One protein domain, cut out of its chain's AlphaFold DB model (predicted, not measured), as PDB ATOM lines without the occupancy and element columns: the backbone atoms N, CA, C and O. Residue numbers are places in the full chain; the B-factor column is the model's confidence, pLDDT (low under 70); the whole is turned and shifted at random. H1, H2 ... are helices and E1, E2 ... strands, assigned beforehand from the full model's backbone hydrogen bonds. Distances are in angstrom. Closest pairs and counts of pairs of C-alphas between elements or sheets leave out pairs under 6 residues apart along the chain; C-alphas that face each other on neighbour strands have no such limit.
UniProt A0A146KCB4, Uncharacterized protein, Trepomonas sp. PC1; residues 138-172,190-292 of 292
ATOM      1  N   PRO A 138      32.656  29.252 -64.211       83.44
ATOM      2  CA  PRO A 138      32.863  29.251 -62.758       83.44
ATOM      3  C   PRO A 138      32.376  30.520 -62.039       83.44
ATOM      4  O   PRO A 138      32.097  30.490 -60.842       83.44
ATOM      5  N   ASN A 139      32.240  31.626 -62.779       87.88
ATOM      6  CA  ASN A 139      31.741  32.917 -62.302       87.88
ATOM      7  C   ASN A 139      30.276  33.188 -62.696       87.88
ATOM      8  O   ASN A 139      29.857  34.345 -62.709       87.88
ATOM      9  N   TYR A 140      29.494  32.155 -63.026       88.38
ATOM     10  CA  TYR A 140      28.114  32.300 -63.497       88.38
ATOM     11  C   TYR A 140      27.257  33.162 -62.559       88.38
ATOM     12  O   TYR A 140      26.650  34.128 -63.010       88.38
ATOM     13  N   PHE A 141      27.262  32.895 -61.246       89.94
ATOM     14  CA  PHE A 141      26.453  33.676 -60.298       89.94
ATOM     15  C   PHE A 141      26.897  35.135 -60.166       89.94
ATOM     16  O   PHE A 141      26.047  35.998 -59.967       89.94
ATOM     17  N   ASN A 142      28.185  35.439 -60.355       91.06
ATOM     18  CA  ASN A 142      28.652  36.826 -60.425       91.06
ATOM     19  C   ASN A 142      28.017  37.550 -61.615       91.06
ATOM     20  O   ASN A 142      27.476  38.644 -61.464       91.06
ATOM     21  N   GLN A 143      28.032  36.923 -62.791       88.38
ATOM     22  CA  GLN A 143      27.422  37.509 -63.982       88.38
ATOM     23  C   GLN A 143      25.904  37.595 -63.865       88.38
ATOM     24  O   GLN A 143      25.325  38.634 -64.173       88.38
ATOM     25  N   PHE A 144      25.260  36.534 -63.384       89.38
ATOM     26  CA  PHE A 144      23.820  36.487 -63.185       89.38
ATOM     27  C   PHE A 144      23.349  37.597 -62.238       89.38
ATOM     28  O   PHE A 144      22.479  38.379 -62.605       89.38
ATOM     29  N   LEU A 145      23.957  37.721 -61.053       91.75
ATOM     30  CA  LEU A 145      23.556  38.729 -60.068       91.75
ATOM     31  C   LEU A 145      23.888  40.158 -60.519       91.75
ATOM     32  O   LEU A 145      23.115  41.070 -60.233       91.75
ATOM     33  N   SER A 146      24.958  40.350 -61.303       90.50
ATOM     34  CA  SER A 146      25.309  41.667 -61.859       90.50
ATOM     35  C   SER A 146      24.243  42.259 -62.794       90.50
ATOM     36  O   SER A 146      24.211  43.469 -63.003       90.50
ATOM     37  N   GLN A 147      23.323  41.436 -63.318       89.12
ATOM     38  CA  GLN A 147      22.196  41.902 -64.138       89.12
ATOM     39  C   GLN A 147      21.160  42.693 -63.327       89.12
ATOM     40  O   GLN A 147      20.370  43.436 -63.904       89.12
ATOM     41  N   PHE A 148      21.148  42.526 -62.001       90.31
ATOM     42  CA  PHE A 148      20.172  43.141 -61.099       90.31
ATOM     43  C   PHE A 148      20.759  44.298 -60.283       90.31
ATOM     44  O   PHE A 148      20.018  45.005 -59.602       90.31
ATOM     45  N   GLY A 149      22.075  44.501 -60.332       87.44
ATOM     46  CA  GLY A 149      22.751  45.583 -59.632       87.44
ATOM     47  C   GLY A 149      24.267  45.428 -59.622       87.44
ATOM     48  O   GLY A 149      24.807  44.358 -59.898       87.44
ATOM     49  N   GLU A 150      24.965  46.508 -59.283       90.31
ATOM     50  CA  GLU A 150      26.422  46.494 -59.164       90.31
ATOM     51  C   GLU A 150      26.873  45.655 -57.960       90.31
ATOM     52  O   GLU A 150      26.373  45.817 -56.845       90.31
ATOM     53  N   LEU A 151      27.847  44.771 -58.188       91.25
ATOM     54  CA  LEU A 151      28.437  43.927 -57.151       91.25
ATOM     55  C   LEU A 151      29.745  44.545 -56.655       91.25
ATOM     56  O   LEU A 151      30.687  44.726 -57.431       91.25
ATOM     57  N   THR A 152      29.840  44.799 -55.350       92.38
ATOM     58  CA  THR A 152      31.118  45.149 -54.714       92.38
ATOM     59  C   THR A 152      32.082  43.958 -54.745       92.38
ATOM     60  O   THR A 152      31.674  42.818 -54.962       92.38
ATOM     61  N   GLN A 153      33.370  44.178 -54.463       90.62
ATOM     62  CA  GLN A 153      34.336  43.072 -54.342       90.62
ATOM     63  C   GLN A 153      33.906  42.032 -53.294       90.62
ATOM     64  O   GLN A 153      34.115  40.835 -53.478       90.62
ATOM     65  N   GLN A 154      33.268  42.483 -52.210       90.81
ATOM     66  CA  GLN A 154      32.752  41.591 -51.180       90.81
ATOM     67  C   GLN A 154      31.540  40.794 -51.682       90.81
ATOM     68  O   GLN A 154      31.472  39.590 -51.443       90.81
ATOM     69  N   ASP A 155      30.629  41.426 -52.429       92.25
ATOM     70  CA  ASP A 155      29.506  40.719 -53.054       92.25
ATOM     71  C   ASP A 155      30.006  39.659 -54.044       92.25
ATOM     72  O   ASP A 155      29.527  38.531 -54.033       92.25
ATOM     73  N   GLN A 156      31.021  39.978 -54.850       93.19
ATOM     74  CA  GLN A 156      31.593  39.031 -55.813       93.19
ATOM     75  C   GLN A 156      32.193  37.794 -55.128       93.19
ATOM     76  O   GLN A 156      32.068  36.669 -55.621       93.19
ATOM     77  N   LEU A 157      32.813  37.986 -53.960       92.62
ATOM     78  CA  LEU A 157      33.356  36.895 -53.160       92.62
ATOM     79  C   LEU A 157      32.247  35.954 -52.677       92.62
ATOM     80  O   LEU A 157      32.367  34.744 -52.863       92.62
ATOM     81  N   TYR A 158      31.153  36.476 -52.120       92.25
ATOM     82  CA  TYR A 158      30.041  35.633 -51.664       92.25
ATOM     83  C   TYR A 158      29.247  35.022 -52.823       92.25
ATOM     84  O   TYR A 158      28.888  33.848 -52.763       92.25
ATOM     85  N   ALA A 159      29.043  35.756 -53.916       91.88
ATOM     86  CA  ALA A 159      28.379  35.242 -55.110       91.88
ATOM     87  C   ALA A 159      29.159  34.083 -55.753       91.88
ATOM     88  O   ALA A 159      28.555  33.105 -56.190       91.88
ATOM     89  N   SER A 160      30.497  34.117 -55.730       91.12
ATOM     90  CA  SER A 160      31.334  32.998 -56.196       91.12
ATOM     91  C   SER A 160      31.215  31.726 -55.342       91.12
ATOM     92  O   SER A 160      31.600  30.637 -55.785       91.12
ATOM     93  N   GLN A 161      30.691  31.843 -54.120       93.19
ATOM     94  CA  GLN A 161      30.449  30.722 -53.216       93.19
ATOM     95  C   GLN A 161      29.045  30.135 -53.366       93.19
ATOM     96  O   GLN A 161      28.778  29.083 -52.791       93.19
ATOM     97  N   ILE A 162      28.162  30.759 -54.150       92.75
ATOM     98  CA  ILE A 162      26.830  30.222 -54.430       92.75
ATOM     99  C   ILE A 162      26.969  29.003 -55.348       92.75
ATOM    100  O   ILE A 162      27.671  29.017 -56.361       92.75
ATOM    101  N   LYS A 163      26.296  27.924 -54.961       90.00
ATOM    102  CA  LYS A 163      26.164  26.671 -55.707       90.00
ATOM    103  C   LYS A 163      24.822  26.603 -56.428       90.00
ATOM    104  O   LYS A 163      24.748  26.051 -57.523       90.00
ATOM    105  N   LEU A 164      23.769  27.146 -55.821       90.25
ATOM    106  CA  LEU A 164      22.417  27.109 -56.362       90.25
ATOM    107  C   LEU A 164      21.576  28.257 -55.795       90.25
ATOM    108  O   LEU A 164      21.720  28.614 -54.629       90.25
ATOM    109  N   ILE A 165      20.669  28.797 -56.607       89.56
ATOM    110  CA  ILE A 165      19.603  29.688 -56.145       89.56
ATOM    111  C   ILE A 165      18.272  28.997 -56.418       89.56
ATOM    112  O   ILE A 165      18.010  28.586 -57.548       89.56
ATOM    113  N   GLN A 166      17.444  28.860 -55.386       86.81
ATOM    114  CA  GLN A 166      16.119  28.253 -55.482       86.81
ATOM    115  C   GLN A 166      15.042  29.245 -55.074       86.81
ATOM    116  O   GLN A 166      15.255  30.115 -54.229       86.81
ATOM    117  N   THR A 167      13.858  29.069 -55.640       83.00
ATOM    118  CA  THR A 167      12.633  29.674 -55.131       83.00
ATOM    119  C   THR A 167      11.813  28.590 -54.449       83.00
ATOM    120  O   THR A 167      11.891  27.430 -54.849       83.00
ATOM    121  N   LYS A 168      11.074  28.958 -53.403       83.31
ATOM    122  CA  LYS A 168      10.056  28.090 -52.805       83.31
ATOM    123  C   LYS A 168       8.787  28.886 -52.587       83.31
ATOM    124  O   LYS A 168       8.859  30.032 -52.129       83.31
ATOM    125  N   PHE A 169       7.636  28.286 -52.841       79.75
ATOM    126  CA  PHE A 169       6.365  28.852 -52.396       79.75
ATOM    127  C   PHE A 169       6.109  28.528 -50.926       79.75
ATOM    128  O   PHE A 169       6.241  27.386 -50.485       79.75
ATOM    129  N   LEU A 170       5.719  29.545 -50.159       82.38
ATOM    130  CA  LEU A 170       5.376  29.386 -48.751       82.38
ATOM    131  C   LEU A 170       3.900  29.020 -48.641       82.38
ATOM    132  O   LEU A 170       3.037  29.755 -49.126       82.38
ATOM    133  N   GLN A 171       3.628  27.877 -48.014       81.75
ATOM    134  CA  GLN A 171       2.274  27.365 -47.852       81.75
ATOM    135  C   GLN A 171       1.456  28.271 -46.916       81.75
ATOM    136  O   GLN A 171       1.887  28.498 -45.781       81.75
ATOM    137  N   PRO A 172       0.279  28.749 -47.354       80.19
ATOM    138  CA  PRO A 172      -0.709  29.356 -46.472       80.19
ATOM    139  C   PRO A 172      -1.361  28.320 -45.555       80.19
ATOM    140  O   PRO A 172      -1.574  27.167 -45.947       80.19
ATOM    141  N   LEU A 190      -1.804  35.063 -38.052       81.50
ATOM    142  CA  LEU A 190      -0.393  35.376 -37.954       81.50
ATOM    143  C   LEU A 190       0.182  35.559 -39.361       81.50
ATOM    144  O   LEU A 190      -0.309  34.975 -40.330       81.50
ATOM    145  N   PRO A 191       1.289  36.303 -39.510       75.44
ATOM    146  CA  PRO A 191       1.917  36.453 -40.814       75.44
ATOM    147  C   PRO A 191       2.302  35.120 -41.470       75.44
ATOM    148  O   PRO A 191       2.252  34.997 -42.690       75.44
ATOM    149  N   ALA A 192       2.619  34.094 -40.672       78.94
ATOM    150  CA  ALA A 192       2.929  32.746 -41.145       78.94
ATOM    151  C   ALA A 192       1.740  32.008 -41.791       78.94
ATOM    152  O   ALA A 192       1.968  31.072 -42.560       78.94
ATOM    153  N   ASP A 193       0.502  32.431 -41.525       79.94
ATOM    154  CA  ASP A 193      -0.704  31.831 -42.106       79.94
ATOM    155  C   ASP A 193      -0.923  32.272 -43.561       79.94
ATOM    156  O   ASP A 193      -1.646  31.621 -44.313       79.94
ATOM    157  N   TYR A 194      -0.258  33.347 -43.982       77.88
ATOM    158  CA  TYR A 194      -0.434  33.968 -45.286       77.88
ATOM    159  C   TYR A 194       0.479  33.408 -46.389       77.88
ATOM    160  O   TYR A 194       1.587  32.942 -46.101       77.88
ATOM    161  N   PRO A 195       0.068  33.492 -47.675       78.56
ATOM    162  CA  PRO A 195       0.902  33.098 -48.807       78.56
ATOM    163  C   PRO A 195       2.178  33.924 -48.910       78.56
ATOM    164  O   PRO A 195       2.245  35.090 -48.521       78.56
ATOM    165  N   GLY A 196       3.190  33.327 -49.528       80.88
ATOM    166  CA  GLY A 196       4.449  34.002 -49.777       80.88
ATOM    167  C   GLY A 196       5.372  33.211 -50.684       80.88
ATOM    168  O   GLY A 196       5.019  32.157 -51.214       80.88
ATOM    169  N   PHE A 197       6.583  33.722 -50.842       85.50
ATOM    170  CA  PHE A 197       7.667  32.985 -51.472       85.50
ATOM    171  C   PHE A 197       8.964  33.215 -50.703       85.50
ATOM    172  O   PHE A 197       9.132  34.234 -50.033       85.50
ATOM    173  N   SER A 198       9.893  32.281 -50.838       89.88
ATOM    174  CA  SER A 198      11.259  32.435 -50.365       89.88
ATOM    175  C   SER A 198      12.248  32.333 -51.516       89.88
ATOM    176  O   SER A 198      12.077  31.500 -52.408       89.88
ATOM    177  N   LEU A 199      13.301  33.140 -51.462       91.62
ATOM    178  CA  LEU A 199      14.503  32.974 -52.267       91.62
ATOM    179  C   LEU A 199      15.583  32.345 -51.379       91.62
ATOM    180  O   LEU A 199      15.888  32.869 -50.309       91.62
ATOM    181  N   VAL A 200      16.148  31.220 -51.810       92.06
ATOM    182  CA  VAL A 200      17.143  30.456 -51.053       92.06
ATOM    183  C   VAL A 200      18.457  30.458 -51.816       92.06
ATOM    184  O   VAL A 200      18.538  29.929 -52.926       92.06
ATOM    185  N   LEU A 201      19.491  31.045 -51.218       93.69
ATOM    186  CA  LEU A 201      20.864  30.956 -51.707       93.69
ATOM    187  C   LEU A 201      21.535  29.770 -51.020       93.69
ATOM    188  O   LEU A 201      21.654  29.753 -49.795       93.69
ATOM    189  N   ILE A 202      21.965  28.787 -51.804       92.62
ATOM    190  CA  ILE A 202      22.682  27.608 -51.323       92.62
ATOM    191  C   ILE A 202      24.146  27.770 -51.701       92.62
ATOM    192  O   ILE A 202      24.477  27.937 -52.878       92.62
ATOM    193  N   PHE A 203      25.019  27.720 -50.704       93.44
ATOM    194  CA  PHE A 203      26.455  27.904 -50.860       93.44
ATOM    195  C   PHE A 203      27.173  26.565 -51.091       93.44
ATOM    196  O   PHE A 203      26.597  25.485 -50.966       93.44
ATOM    197  N   LYS A 204      28.447  26.626 -51.487       91.88
ATOM    198  CA  LYS A 204      29.294  25.451 -51.764       91.88
ATOM    199  C   LYS A 204      29.561  24.584 -50.534       91.88
ATOM    200  O   LYS A 204      29.822  23.399 -50.701       91.88
ATOM    201  N   ASP A 205      29.489  25.163 -49.338       91.94
ATOM    202  CA  ASP A 205      29.561  24.466 -48.048       91.94
ATOM    203  C   ASP A 205      28.194  23.912 -47.592       91.94
ATOM    204  O   ASP A 205      28.037  23.528 -46.437       91.94
ATOM    205  N   ASP A 206      27.202  23.911 -48.490       90.50
ATOM    206  CA  ASP A 206      25.806  23.529 -48.266       90.50
ATOM    207  C   ASP A 206      25.072  24.365 -47.197       90.50
ATOM    208  O   ASP A 206      23.927  24.065 -46.843       90.50
ATOM    209  N   SER A 207      25.673  25.472 -46.742       93.62
ATOM    210  CA  SER A 207      24.957  26.472 -45.955       93.62
ATOM    211  C   SER A 207      23.890  27.172 -46.798       93.62
ATOM    212  O   SER A 207      24.008  27.294 -48.022       93.62
ATOM    213  N   GLN A 208      22.811  27.614 -46.148       94.06
ATOM    214  CA  GLN A 208      21.659  28.217 -46.816       94.06
ATOM    215  C   GLN A 208      21.313  29.561 -46.189       94.06
ATOM    216  O   GLN A 208      21.232  29.678 -44.964       94.06
ATOM    217  N   LEU A 209      21.087  30.553 -47.047       93.31
ATOM    218  CA  LEU A 209      20.473  31.825 -46.691       93.31
ATOM    219  C   LEU A 209      19.084  31.877 -47.330       93.31
ATOM    220  O   LEU A 209      18.955  31.996 -48.549       93.31
ATOM    221  N   GLU A 210      18.057  31.777 -46.496       92.38
ATOM    222  CA  GLU A 210      16.657  31.869 -46.897       92.38
ATOM    223  C   GLU A 210      16.127  33.278 -46.632       92.38
ATOM    224  O   GLU A 210      16.262  33.798 -45.525       92.38
ATOM    225  N   MET A 211      15.516  33.880 -47.652       92.44
ATOM    226  CA  MET A 211      14.839  35.175 -47.590       92.44
ATOM    227  C   MET A 211      13.369  34.958 -47.935       92.44
ATOM    228  O   MET A 211      13.040  34.713 -49.096       92.44
ATOM    229  N   ALA A 212      12.497  35.015 -46.939       89.62
ATOM    230  CA  ALA A 212      11.068  34.758 -47.056       89.62
ATOM    231  C   ALA A 212      10.272  36.067 -47.045       89.62
ATOM    232  O   ALA A 212      10.514  36.925 -46.203       89.62
ATOM    233  N   PHE A 213       9.297  36.176 -47.948       84.56
ATOM    234  CA  PHE A 213       8.388  37.313 -48.095       84.56
ATOM    235  C   PHE A 213       6.946  36.802 -48.090       84.56
ATOM    236  O   PHE A 213       6.593  35.960 -48.924       84.56
ATOM    237  N   ARG A 214       6.112  37.311 -47.181       81.38
ATOM    238  CA  ARG A 214       4.692  36.948 -47.055       81.38
ATOM    239  C   ARG A 214       3.780  38.137 -47.327       81.38
ATOM    240  O   ARG A 214       4.184  39.281 -47.131       81.38
ATOM    241  N   PHE A 215       2.569  37.860 -47.808       75.88
ATOM    242  CA  PHE A 215       1.610  38.881 -48.226       75.88
ATOM    243  C   PHE A 215       0.276  38.738 -47.507       75.88
ATOM    244  O   PHE A 215      -0.272  37.645 -47.468       75.88
ATOM    245  N   ASP A 216      -0.263  39.836 -46.990       67.56
ATOM    246  CA  ASP A 216      -1.594  39.856 -46.380       67.56
ATOM    247  C   ASP A 216      -2.728  39.712 -47.417       67.56
ATOM    248  O   ASP A 216      -2.517  39.495 -48.614       67.56
ATOM    249  N   GLN A 217      -3.966  39.841 -46.935       62.94
ATOM    250  CA  GLN A 217      -5.190  39.758 -47.739       62.94
ATOM    251  C   GLN A 217      -5.269  40.849 -48.814       62.94
ATOM    252  O   GLN A 217      -5.863  40.637 -49.867       62.94
ATOM    253  N   GLN A 218      -4.650  42.006 -48.571       61.59
ATOM    254  CA  GLN A 218      -4.577  43.138 -49.493       61.59
ATOM    255  C   GLN A 218      -3.370  43.037 -50.441       61.59
ATOM    256  O   GLN A 218      -3.053  43.998 -51.155       61.59
ATOM    257  N   LEU A 219      -2.694  41.880 -50.460       62.38
ATOM    258  CA  LEU A 219      -1.477  41.609 -51.226       62.38
ATOM    259  C   LEU A 219      -0.319  42.560 -50.878       62.38
ATOM    260  O   LEU A 219       0.615  42.724 -51.672       62.38
ATOM    261  N   GLN A 220      -0.371  43.184 -49.701       63.81
ATOM    262  CA  GLN A 220       0.717  43.986 -49.160       63.81
ATOM    263  C   GLN A 220       1.694  43.086 -48.418       63.81
ATOM    264  O   GLN A 220       1.349  42.002 -47.958       63.81
ATOM    265  N   LEU A 221       2.950  43.517 -48.340       68.94
ATOM    266  CA  LEU A 221       3.989  42.774 -47.638       68.94
ATOM    267  C   LEU A 221       3.655  42.725 -46.140       68.94
ATOM    268  O   LEU A 221       3.669  43.763 -45.480       68.94
ATOM    269  N   SER A 222       3.355  41.534 -45.626       67.94
ATOM    270  CA  SER A 222       2.928  41.324 -44.239       67.94
ATOM    271  C   SER A 222       4.084  40.961 -43.321       67.94
ATOM    272  O   SER A 222       4.153  41.442 -42.194       67.94
ATOM    273  N   ASP A 223       5.004  40.131 -43.806       75.31
ATOM    274  CA  ASP A 223       6.164  39.690 -43.044       75.31
ATOM    275  C   ASP A 223       7.338  39.360 -43.951       75.31
ATOM    276  O   ASP A 223       7.188  38.968 -45.117       75.31
ATOM    277  N   VAL A 224       8.526  39.550 -43.388       79.06
ATOM    278  CA  VAL A 224       9.782  39.280 -44.051       79.06
ATOM    279  C   VAL A 224      10.759  38.680 -43.060       79.06
ATOM    280  O   VAL A 224      11.008  39.247 -42.000       79.06
ATOM    281  N   SER A 225      11.365  37.553 -43.423       83.19
ATOM    282  CA  SER A 225      12.386  36.931 -42.587       83.19
ATOM    283  C   SER A 225      13.600  36.499 -43.391       83.19
ATOM    284  O   SER A 225      13.495  36.041 -44.528       83.19
ATOM    285  N   SER A 226      14.765  36.645 -42.767       84.00
ATOM    286  CA  SER A 226      16.052  36.198 -43.288       84.00
ATOM    287  C   SER A 226      16.644  35.197 -42.305       84.00
ATOM    288  O   SER A 226      16.814  35.523 -41.129       84.00
ATOM    289  N   LYS A 227      16.946  33.980 -42.761       84.56
ATOM    290  CA  LYS A 227      17.491  32.905 -41.921       84.56
ATOM    291  C   LYS A 227      18.752  32.323 -42.547       84.56
ATOM    292  O   LYS A 227      18.739  31.903 -43.699       84.56
ATOM    293  N   ALA A 228      19.820  32.267 -41.759       84.00
ATOM    294  CA  ALA A 228      21.029  31.514 -42.064       84.00
ATOM    295  C   ALA A 228      21.476  30.770 -40.805       84.00
ATOM    296  O   ALA A 228      21.503  31.353 -39.722       84.00
ATOM    297  N   VAL A 229      21.783  29.480 -40.940       71.06
ATOM    298  CA  VAL A 229      22.020  28.602 -39.780       71.06
ATOM    299  C   VAL A 229      23.514  28.429 -39.494       71.06
ATOM    300  O   VAL A 229      23.919  28.448 -38.335       71.06
ATOM    301  N   THR A 230      24.350  28.296 -40.526       84.19
ATOM    302  CA  THR A 230      25.797  28.037 -40.408       84.19
ATOM    303  C   THR A 230      26.561  28.562 -41.631       84.19
ATOM    304  O   THR A 230      25.949  29.041 -42.585       84.19
ATOM    305  N   GLY A 231      27.897  28.476 -41.602       91.12
ATOM    306  CA  GLY A 231      28.758  28.585 -42.785       91.12
ATOM    307  C   GLY A 231      28.780  29.953 -43.473       91.12
ATOM    308  O   GLY A 231      28.520  30.989 -42.854       91.12
ATOM    309  N   ALA A 232      29.074  29.940 -44.774       89.94
ATOM    310  CA  ALA A 232      29.166  31.128 -45.623       89.94
ATOM    311  C   ALA A 232      27.877  31.968 -45.612       89.94
ATOM    312  O   ALA A 232      27.938  33.199 -45.629       89.94
ATOM    313  N   ALA A 233      26.710  31.320 -45.515       91.00
ATOM    314  CA  ALA A 233      25.425  31.996 -45.370       91.00
ATOM    315  C   ALA A 233      25.349  32.845 -44.088       91.00
ATOM    316  O   ALA A 233      24.910  33.997 -44.130       91.00
ATOM    317  N   ALA A 234      25.790  32.297 -42.951       89.00
ATOM    318  CA  ALA A 234      25.800  33.010 -41.675       89.00
ATOM    319  C   ALA A 234      26.834  34.146 -41.669       89.00
ATOM    320  O   ALA A 234      26.563  35.227 -41.142       89.00
ATOM    321  N   GLU A 235      27.995  33.937 -42.295       90.38
ATOM    322  CA  GLU A 235      29.010  34.980 -42.464       90.38
ATOM    323  C   GLU A 235      28.498  36.148 -43.310       90.38
ATOM    324  O   GLU A 235      28.639  37.305 -42.905       90.38
ATOM    325  N   LEU A 236      27.860  35.855 -44.449       90.12
ATOM    326  CA  LEU A 236      27.236  36.865 -45.297       90.12
ATOM    327  C   LEU A 236      26.179  37.651 -44.515       90.12
ATOM    328  O   LEU A 236      26.207  38.883 -44.510       90.12
ATOM    329  N   LEU A 237      25.282  36.957 -43.808       88.12
ATOM    330  CA  LEU A 237      24.246  37.608 -43.008       88.12
ATOM    331  C   LEU A 237      24.857  38.503 -41.916       88.12
ATOM    332  O   LEU A 237      24.442  39.649 -41.753       88.12
ATOM    333  N   ALA A 238      25.902  38.041 -41.224       86.31
ATOM    334  CA  ALA A 238      26.599  38.829 -40.209       86.31
ATOM    335  C   ALA A 238      27.285  40.079 -40.790       86.31
ATOM    336  O   ALA A 238      27.295  41.138 -40.156       86.31
ATOM    337  N   VAL A 239      27.856  39.982 -41.994       87.25
ATOM    338  CA  VAL A 239      28.424  41.131 -42.716       87.25
ATOM    339  C   VAL A 239      27.340  42.151 -43.056       87.25
ATOM    340  O   VAL A 239      27.542  43.350 -42.829       87.25
ATOM    341  N   ILE A 240      26.200  41.685 -43.570       86.81
ATOM    342  CA  ILE A 240      25.063  42.536 -43.933       86.81
ATOM    343  C   ILE A 240      24.554  43.283 -42.702       86.81
ATOM    344  O   ILE A 240      24.437  44.504 -42.757       86.81
ATOM    345  N   ILE A 241      24.349  42.587 -41.582       83.25
ATOM    346  CA  ILE A 241      23.871  43.197 -40.332       83.25
ATOM    347  C   ILE A 241      24.858  44.261 -39.824       83.25
ATOM    348  O   ILE A 241      24.451  45.324 -39.362       83.25
ATOM    349  N   LYS A 242      26.173  44.021 -39.930       82.88
ATOM    350  CA  LYS A 242      27.193  44.951 -39.412       82.88
ATOM    351  C   LYS A 242      27.375  46.218 -40.247       82.88
ATOM    352  O   LYS A 242      27.670  47.265 -39.681       82.88
ATOM    353  N   LYS A 243      27.318  46.116 -41.578       81.12
ATOM    354  CA  LYS A 243      27.717  47.215 -42.485       81.12
ATOM    355  C   LYS A 243      26.608  47.708 -43.401       81.12
ATOM    356  O   LYS A 243      26.698  48.830 -43.888       81.12
ATOM    357  N   ARG A 244      25.612  46.864 -43.666       81.50
ATOM    358  CA  ARG A 244      24.459  47.122 -44.533       81.50
ATOM    359  C   ARG A 244      24.808  47.813 -45.854       81.50
ATOM    360  O   ARG A 244      24.175  48.784 -46.253       81.50
ATOM    361  N   ASN A 245      25.840  47.298 -46.519       82.62
ATOM    362  CA  ASN A 245      26.355  47.814 -47.784       82.62
ATOM    363  C   ASN A 245      26.498  46.679 -48.810       82.62
ATOM    364  O   ASN A 245      26.678  45.524 -48.428       82.62
ATOM    365  N   GLY A 246      26.451  47.027 -50.093       88.12
ATOM    366  CA  GLY A 246      26.570  46.099 -51.214       88.12
ATOM    367  C   GLY A 246      25.232  45.587 -51.739       88.12
ATOM    368  O   GLY A 246      24.156  45.947 -51.253       88.12
ATOM    369  N   PHE A 247      25.316  44.744 -52.763       90.75
ATOM    370  CA  PHE A 247      24.168  44.127 -53.419       90.75
ATOM    371  C   PHE A 247      23.379  43.240 -52.456       90.75
ATOM    372  O   PHE A 247      22.159  43.381 -52.348       90.75
ATOM    373  N   PHE A 248      24.054  42.373 -51.693       89.56
ATOM    374  CA  PHE A 248      23.347  41.471 -50.783       89.56
ATOM    375  C   PHE A 248      22.636  42.213 -49.649       89.56
ATOM    376  O   PHE A 248      21.595  41.755 -49.203       89.56
ATOM    377  N   ALA A 249      23.111  43.389 -49.231       87.38
ATOM    378  CA  ALA A 249      22.392  44.218 -48.263       87.38
ATOM    379  C   ALA A 249      21.099  44.837 -48.830       87.38
ATOM    380  O   ALA A 249      20.200  45.195 -48.070       87.38
ATOM    381  N   GLN A 250      21.007  44.985 -50.155       88.38
ATOM    382  CA  GLN A 250      19.788  45.415 -50.843       88.38
ATOM    383  C   GLN A 250      18.834  44.246 -51.078       88.38
ATOM    384  O   GLN A 250      17.625  44.433 -50.999       88.38
ATOM    385  N   LEU A 251      19.378  43.059 -51.350       89.25
ATOM    386  CA  LEU A 251      18.599  41.848 -51.577       89.25
ATOM    387  C   LEU A 251      18.033  41.267 -50.276       89.25
ATOM    388  O   LEU A 251      16.856  40.923 -50.235       89.25
ATOM    389  N   VAL A 252      18.850  41.160 -49.226       88.06
ATOM    390  CA  VAL A 252      18.477  40.534 -47.953       88.06
ATOM    391  C   VAL A 252      17.643  41.515 -47.126       88.06
ATOM    392  O   VAL A 252      18.127  42.596 -46.772       88.06
ATOM    393  N   PRO A 253      16.394  41.160 -46.798       85.25
ATOM    394  CA  PRO A 253      15.566  41.995 -45.950       85.25
ATOM    395  C   PRO A 253      16.086  42.001 -44.510       85.25
ATOM    396  O   PRO A 253      16.821  41.104 -44.088       85.25
ATOM    397  N   PHE A 254      15.697  43.030 -43.755       80.94
ATOM    398  CA  PHE A 254      16.022  43.124 -42.333       80.94
ATOM    399  C   PHE A 254      15.571  41.867 -41.584       80.94
ATOM    400  O   PHE A 254      14.464  41.374 -41.797       80.94
ATOM    401  N   THR A 255      16.408  41.386 -40.672       76.12
ATOM    402  CA  THR A 255      15.995  40.387 -39.683       76.12
ATOM    403  C   THR A 255      15.002  40.993 -38.689       76.12
ATOM    404  O   THR A 255      14.982  42.206 -38.478       76.12
ATOM    405  N   GLU A 256      14.202  40.156 -38.028       68.25
ATOM    406  CA  GLU A 256      13.203  40.600 -37.044       68.25
ATOM    407  C   GLU A 256      13.818  41.483 -35.939       68.25
ATOM    408  O   GLU A 256      13.277  42.536 -35.595       68.25
ATOM    409  N   GLY A 257      15.013  41.119 -35.456       66.75
ATOM    410  CA  GLY A 257      15.760  41.916 -34.479       66.75
ATOM    411  C   GLY A 257      16.189  43.291 -35.006       66.75
ATOM    412  O   GLY A 257      16.128  44.280 -34.274       66.75
ATOM    413  N   GLU A 258      16.573  43.394 -36.283       69.56
ATOM    414  CA  GLU A 258      16.899  44.684 -36.900       69.56
ATOM    415  C   GLU A 258      15.651  45.542 -37.128       69.56
ATOM    416  O   GLU A 258      15.707  46.753 -36.924       69.56
ATOM    417  N   VAL A 259      14.526  44.937 -37.526       70.44
ATOM    418  CA  VAL A 259      13.260  45.656 -37.737       70.44
ATOM    419  C   VAL A 259      12.805  46.317 -36.437       70.44
ATOM    420  O   VAL A 259      12.505  47.512 -36.441       70.44
ATOM    421  N   GLN A 260      12.819  45.593 -35.313       69.44
ATOM    422  CA  GLN A 260      12.416  46.151 -34.016       69.44
ATOM    423  C   GLN A 260      13.295  47.334 -33.582       69.44
ATOM    424  O   GLN A 260      12.777  48.335 -33.086       69.44
ATOM    425  N   PHE A 261      14.606  47.258 -33.823       67.69
ATOM    426  CA  PHE A 261      15.539  48.345 -33.522       67.69
ATOM    427  C   PHE A 261      15.365  49.549 -34.468       67.69
ATOM    428  O   PHE A 261      15.350  50.702 -34.038       67.69
ATOM    429  N   MET A 262      15.182  49.299 -35.766       68.12
ATOM    430  CA  MET A 262      15.145  50.338 -36.802       68.12
ATOM    431  C   MET A 262      13.797  51.058 -36.909       68.12
ATOM    432  O   MET A 262      13.763  52.246 -37.244       68.12
ATOM    433  N   LEU A 263      12.686  50.387 -36.584       65.19
ATOM    434  CA  LEU A 263      11.353  51.004 -36.532       65.19
ATOM    435  C   LEU A 263      11.259  52.126 -35.489       65.19
ATOM    436  O   LEU A 263      10.407  53.006 -35.624       65.19
ATOM    437  N   GLN A 264      12.139  52.120 -34.483       64.81
ATOM    438  CA  GLN A 264      12.245  53.188 -33.488       64.81
ATOM    439  C   GLN A 264      12.987  54.425 -34.021       64.81
ATOM    440  O   GLN A 264      12.772  55.519 -33.508       64.81
ATOM    441  N   MET A 265      13.824  54.277 -35.056       62.56
ATOM    442  CA  MET A 265      14.685  55.356 -35.558       62.56
ATOM    443  C   MET A 265      14.201  55.988 -36.868       62.56
ATOM    444  O   MET A 265      14.277  57.206 -37.008       62.56
ATOM    445  N   ASN A 266      13.717  55.203 -37.843       72.25
ATOM    446  CA  ASN A 266      13.251  55.752 -39.128       72.25
ATOM    447  C   ASN A 266      12.338  54.781 -39.905       72.25
ATOM    448  O   ASN A 266      12.796  54.009 -40.749       72.25
ATOM    449  N   LYS A 267      11.022  54.859 -39.667       69.56
ATOM    450  CA  LYS A 267      10.019  53.977 -40.301       69.56
ATOM    451  C   LYS A 267      10.002  54.045 -41.835       69.56
ATOM    452  O   LYS A 267       9.843  53.016 -42.484       69.56
ATOM    453  N   ASN A 268      10.210  55.227 -42.418       73.12
ATOM    454  CA  ASN A 268      10.144  55.410 -43.873       73.12
ATOM    455  C   ASN A 268      11.323  54.740 -44.592       73.12
ATOM    456  O   ASN A 268      11.134  54.108 -45.630       73.12
ATOM    457  N   ALA A 269      12.526  54.825 -44.017       71.69
ATOM    458  CA  ALA A 269      13.707  54.164 -44.566       71.69
ATOM    459  C   ALA A 269      13.597  52.629 -44.501       71.69
ATOM    460  O   ALA A 269      14.041  51.939 -45.417       71.69
ATOM    461  N   VAL A 270      12.968  52.093 -43.445       74.00
ATOM    462  CA  VAL A 270      12.708  50.650 -43.320       74.00
ATOM    463  C   VAL A 270      11.748  50.176 -44.413       74.00
ATOM    464  O   VAL A 270      12.067  49.221 -45.119       74.00
ATOM    465  N   GLY A 271      10.625  50.877 -44.610       74.62
ATOM    466  CA  GLY A 271       9.635  50.529 -45.636       74.62
ATOM    467  C   GLY A 271      10.204  50.544 -47.058       74.62
ATOM    468  O   GLY A 271      10.033  49.579 -47.800       74.62
ATOM    469  N   GLN A 272      10.959  51.589 -47.419       78.94
ATOM    470  CA  GLN A 272      11.601  51.685 -48.738       78.94
ATOM    471  C   GLN A 272      12.594  50.544 -48.991       78.94
ATOM    472  O   GLN A 272      12.634  49.985 -50.085       78.94
ATOM    473  N   GLN A 273      13.378  50.168 -47.979       80.56
ATOM    474  CA  GLN A 273      14.348  49.086 -48.115       80.56
ATOM    475  C   GLN A 273      13.675  47.717 -48.253       80.56
ATOM    476  O   GLN A 273      14.117  46.904 -49.063       80.56
ATOM    477  N   LEU A 274      12.610  47.454 -47.488       82.00
ATOM    478  CA  LEU A 274      11.844  46.210 -47.608       82.00
ATOM    479  C   LEU A 274      11.215  46.083 -48.997       82.00
ATOM    480  O   LEU A 274      11.284  45.019 -49.609       82.00
ATOM    481  N   GLN A 275      10.677  47.180 -49.530       81.69
ATOM    482  CA  GLN A 275      10.122  47.197 -50.878       81.69
ATOM    483  C   GLN A 275      11.196  46.959 -51.947       81.69
ATOM    484  O   GLN A 275      10.992  46.151 -52.851       81.69
ATOM    485  N   LYS A 276      12.372  47.578 -51.805       86.38
ATOM    486  CA  LYS A 276      13.502  47.358 -52.716       86.38
ATOM    487  C   LYS A 276      13.998  45.906 -52.694       86.38
ATOM    488  O   LYS A 276      14.241  45.325 -53.751       86.38
ATOM    489  N   SER A 277      14.113  45.314 -51.506       87.06
ATOM    490  CA  SER A 277      14.465  43.898 -51.330       87.06
ATOM    491  C   SER A 277      13.444  42.983 -52.008       87.06
ATOM    492  O   SER A 277      13.822  42.094 -52.773       87.06
ATOM    493  N   LEU A 278      12.150  43.260 -51.822       83.62
ATOM    494  CA  LEU A 278      11.069  42.523 -52.468       83.62
ATOM    495  C   LEU A 278      11.122  42.625 -54.002       83.62
ATOM    496  O   LEU A 278      10.949  41.619 -54.691       83.62
ATOM    497  N   GLU A 279      11.339  43.819 -54.551       85.81
ATOM    498  CA  GLU A 279      11.426  44.044 -56.000       85.81
ATOM    499  C   GLU A 279      12.613  43.299 -56.622       85.81
ATOM    500  O   GLU A 279      12.444  42.604 -57.627       85.81
ATOM    501  N   LEU A 280      13.786  43.356 -55.982       87.69
ATOM    502  CA  LEU A 280      14.968  42.603 -56.406       87.69
ATOM    503  C   LEU A 280      14.732  41.090 -56.336       87.69
ATOM    504  O   LEU A 280      15.013  40.377 -57.302       87.69
ATOM    505  N   ALA A 281      14.160  40.591 -55.238       87.12
ATOM    506  CA  ALA A 281      13.848  39.173 -55.084       87.12
ATOM    507  C   ALA A 281      12.842  38.689 -56.145       87.12
ATOM    508  O   ALA A 281      13.007  37.603 -56.706       87.12
ATOM    509  N   ARG A 282      11.833  39.507 -56.482       83.38
ATOM    510  CA  ARG A 282      10.882  39.226 -57.572       83.38
ATOM    511  C   ARG A 282      11.566  39.185 -58.936       83.38
ATOM    512  O   ARG A 282      11.275  38.277 -59.711       83.38
ATOM    513  N   ALA A 283      12.469  40.122 -59.222       81.69
ATOM    514  CA  ALA A 283      13.205  40.160 -60.485       81.69
ATOM    515  C   ALA A 283      14.107  38.927 -60.658       81.69
ATOM    516  O   ALA A 283      14.084  38.287 -61.711       81.69
ATOM    517  N   ILE A 284      14.834  38.544 -59.601       84.88
ATOM    518  CA  ILE A 284      15.659  37.331 -59.586       84.88
ATOM    519  C   ILE A 284      14.782  36.097 -59.798       84.88
ATOM    520  O   ILE A 284      15.056  35.305 -60.697       84.88
ATOM    521  N   ARG A 285      13.690  35.959 -59.034       82.62
ATOM    522  CA  ARG A 285      12.730  34.855 -59.187       82.62
ATOM    523  C   ARG A 285      12.189  34.762 -60.614       82.62
ATOM    524  O   ARG A 285      12.181  33.676 -61.181       82.62
ATOM    525  N   ALA A 286      11.767  35.879 -61.204       76.19
ATOM    526  CA  ALA A 286      11.258  35.898 -62.572       76.19
ATOM    527  C   ALA A 286      12.312  35.398 -63.568       76.19
ATOM    528  O   ALA A 286      12.005  34.576 -64.426       76.19
ATOM    529  N   LYS A 287      13.569  35.831 -63.421       77.56
ATOM    530  CA  LYS A 287      14.653  35.369 -64.290       77.56
ATOM    531  C   LYS A 287      14.948  33.885 -64.100       77.56
ATOM    532  O   LYS A 287      15.118  33.203 -65.098       77.56
ATOM    533  N   LEU A 288      14.953  33.380 -62.866       73.94
ATOM    534  CA  LEU A 288      15.148  31.952 -62.586       73.94
ATOM    535  C   LEU A 288      14.057  31.084 -63.229       73.94
ATOM    536  O   LEU A 288      14.357  29.984 -63.673       73.94
ATOM    537  N   MET A 289      12.822  31.590 -63.327       64.00
ATOM    538  CA  MET A 289      11.718  30.867 -63.971       64.00
ATOM    539  C   MET A 289      11.701  30.973 -65.507       64.00
ATOM    540  O   MET A 289      11.099  30.123 -66.145       64.00
ATOM    541  N   VAL A 290      12.351  31.983 -66.106       53.91
ATOM    542  CA  VAL A 290      12.435  32.198 -67.574       53.91
ATOM    543  C   VAL A 290      13.637  31.485 -68.213       53.91
ATOM    544  O   VAL A 290      13.764  31.443 -69.431       53.91
ATOM    545  N   VAL A 291      14.550  30.923 -67.417       43.47
ATOM    546  CA  VAL A 291      15.644  30.082 -67.943       43.47
ATOM    547  C   VAL A 291      15.137  28.658 -68.287       43.47
ATOM    548  O   VAL A 291      15.916  27.810 -68.711       43.47
ATOM    549  N   LEU A 292      13.825  28.410 -68.181       33.66
ATOM    550  CA  LEU A 292      13.101  27.257 -68.733       33.66
ATOM    551  C   LEU A 292      12.400  27.645 -70.043       33.66
ATOM    552  O   LEU A 292      12.336  26.777 -70.939       33.66
TER     553      LEU A 292
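AT A GLANCE: This is residues 138 to 172 and 190 to 292 of the 292 residues of an uncharacterized protein of Trepomonas sp. PC1 (UniProt A0A146KCB4). A twisted sheet of four strands forms a wall, with the long helix H6 crossing one face and H3 standing up from that same face near one end of the strands. H4 fills in between H3 and H6, H1 and H2 pair at the end where E1 begins, and H5 sits by E4. The printed part has 138 residues, with named elements in the order H1 H2 E1 E2 E3 E4 H3 H4 H5 H6. The sheet's order is E1 E2 E3 E4, all antiparallel, and the class is mixed, helices and strands. The whole is compact, with a radius of gyration of the C-alphas of 14.5 A and spans of 41 by 36 by 26 A.

IN THESE COORDINATES: The strands are E1, residues 162 to 170, 22.2 A long; E2, 196 to 203, 22.9 A; E3, 208 to 215, 22.8 A; and E4, 221 to 228, 21.2 A. C-alpha 162 is at (26.830, 30.222, -54.430). H6, residues 267 to 290, is 35.0 A long and ends with C-alpha 290 at (12.435, 32.198, -67.574). H3, residues 231 to 243, is 18.7 A long. H1, residues 140 to 146, begins with C-alpha 140 at (28.114, 32.300, -63.497). The other helices are H2, 153 to 159; H4, 247 to 251; and H5, 256 to 262.

HOW THE PARTS SIT: E1 and E4 are edge strands. E1 and E2 are antiparallel neighbours, with N 166 and O 200 within hydrogen-bond range at 2.9 A. E2, E3 and E4 form a meander, each strand the antiparallel neighbour of the one before, and E2 and E3, like E3 and E4, are a hairpin; N 199 and O 211 are 2.9 A apart, N 212 and O 225 2.8 A. H3 and H6 lie on the same face, making two layers, helices on one face of a sheet. H6, at a height over the sheet of 9.2 A, runs across the strands, at 75 degrees to E1 on the local plane. H3 stands up from the sheet, its line rising 48 degrees; its closest C-alphas to E4 are Ala 234 and Ala 228, 5.0 A. H4 touches H6 with residues 273 to 281 of H6 alone, closest C-alphas Leu 251 and Ser 277, 4.6 A. H1 touches H2 at a steep tilt of 53 degrees, opposite ways, closest C-alphas Asn 142 and Ala 159, 5.6 A. H1 only grazes the sheet, with residues 140 to 142. H5 only grazes it too, with residues 256 to 259. H3 and H6 are apart. In the six helices every O i to N i+4 pair is within hydrogen-bond range.

THE WHOLE: The farthest C-alphas, Gln 264 and Leu 292, are 43.8 A apart. Residues 173 to 189 are not printed; C-alphas 172 and 190 are 10.4 A apart across the cut. Of the links printed whole, none is long. The mean pLDDT of the printed part is 82.2; 21 residues are under 70, among them 216 to 222 and 289 to 292.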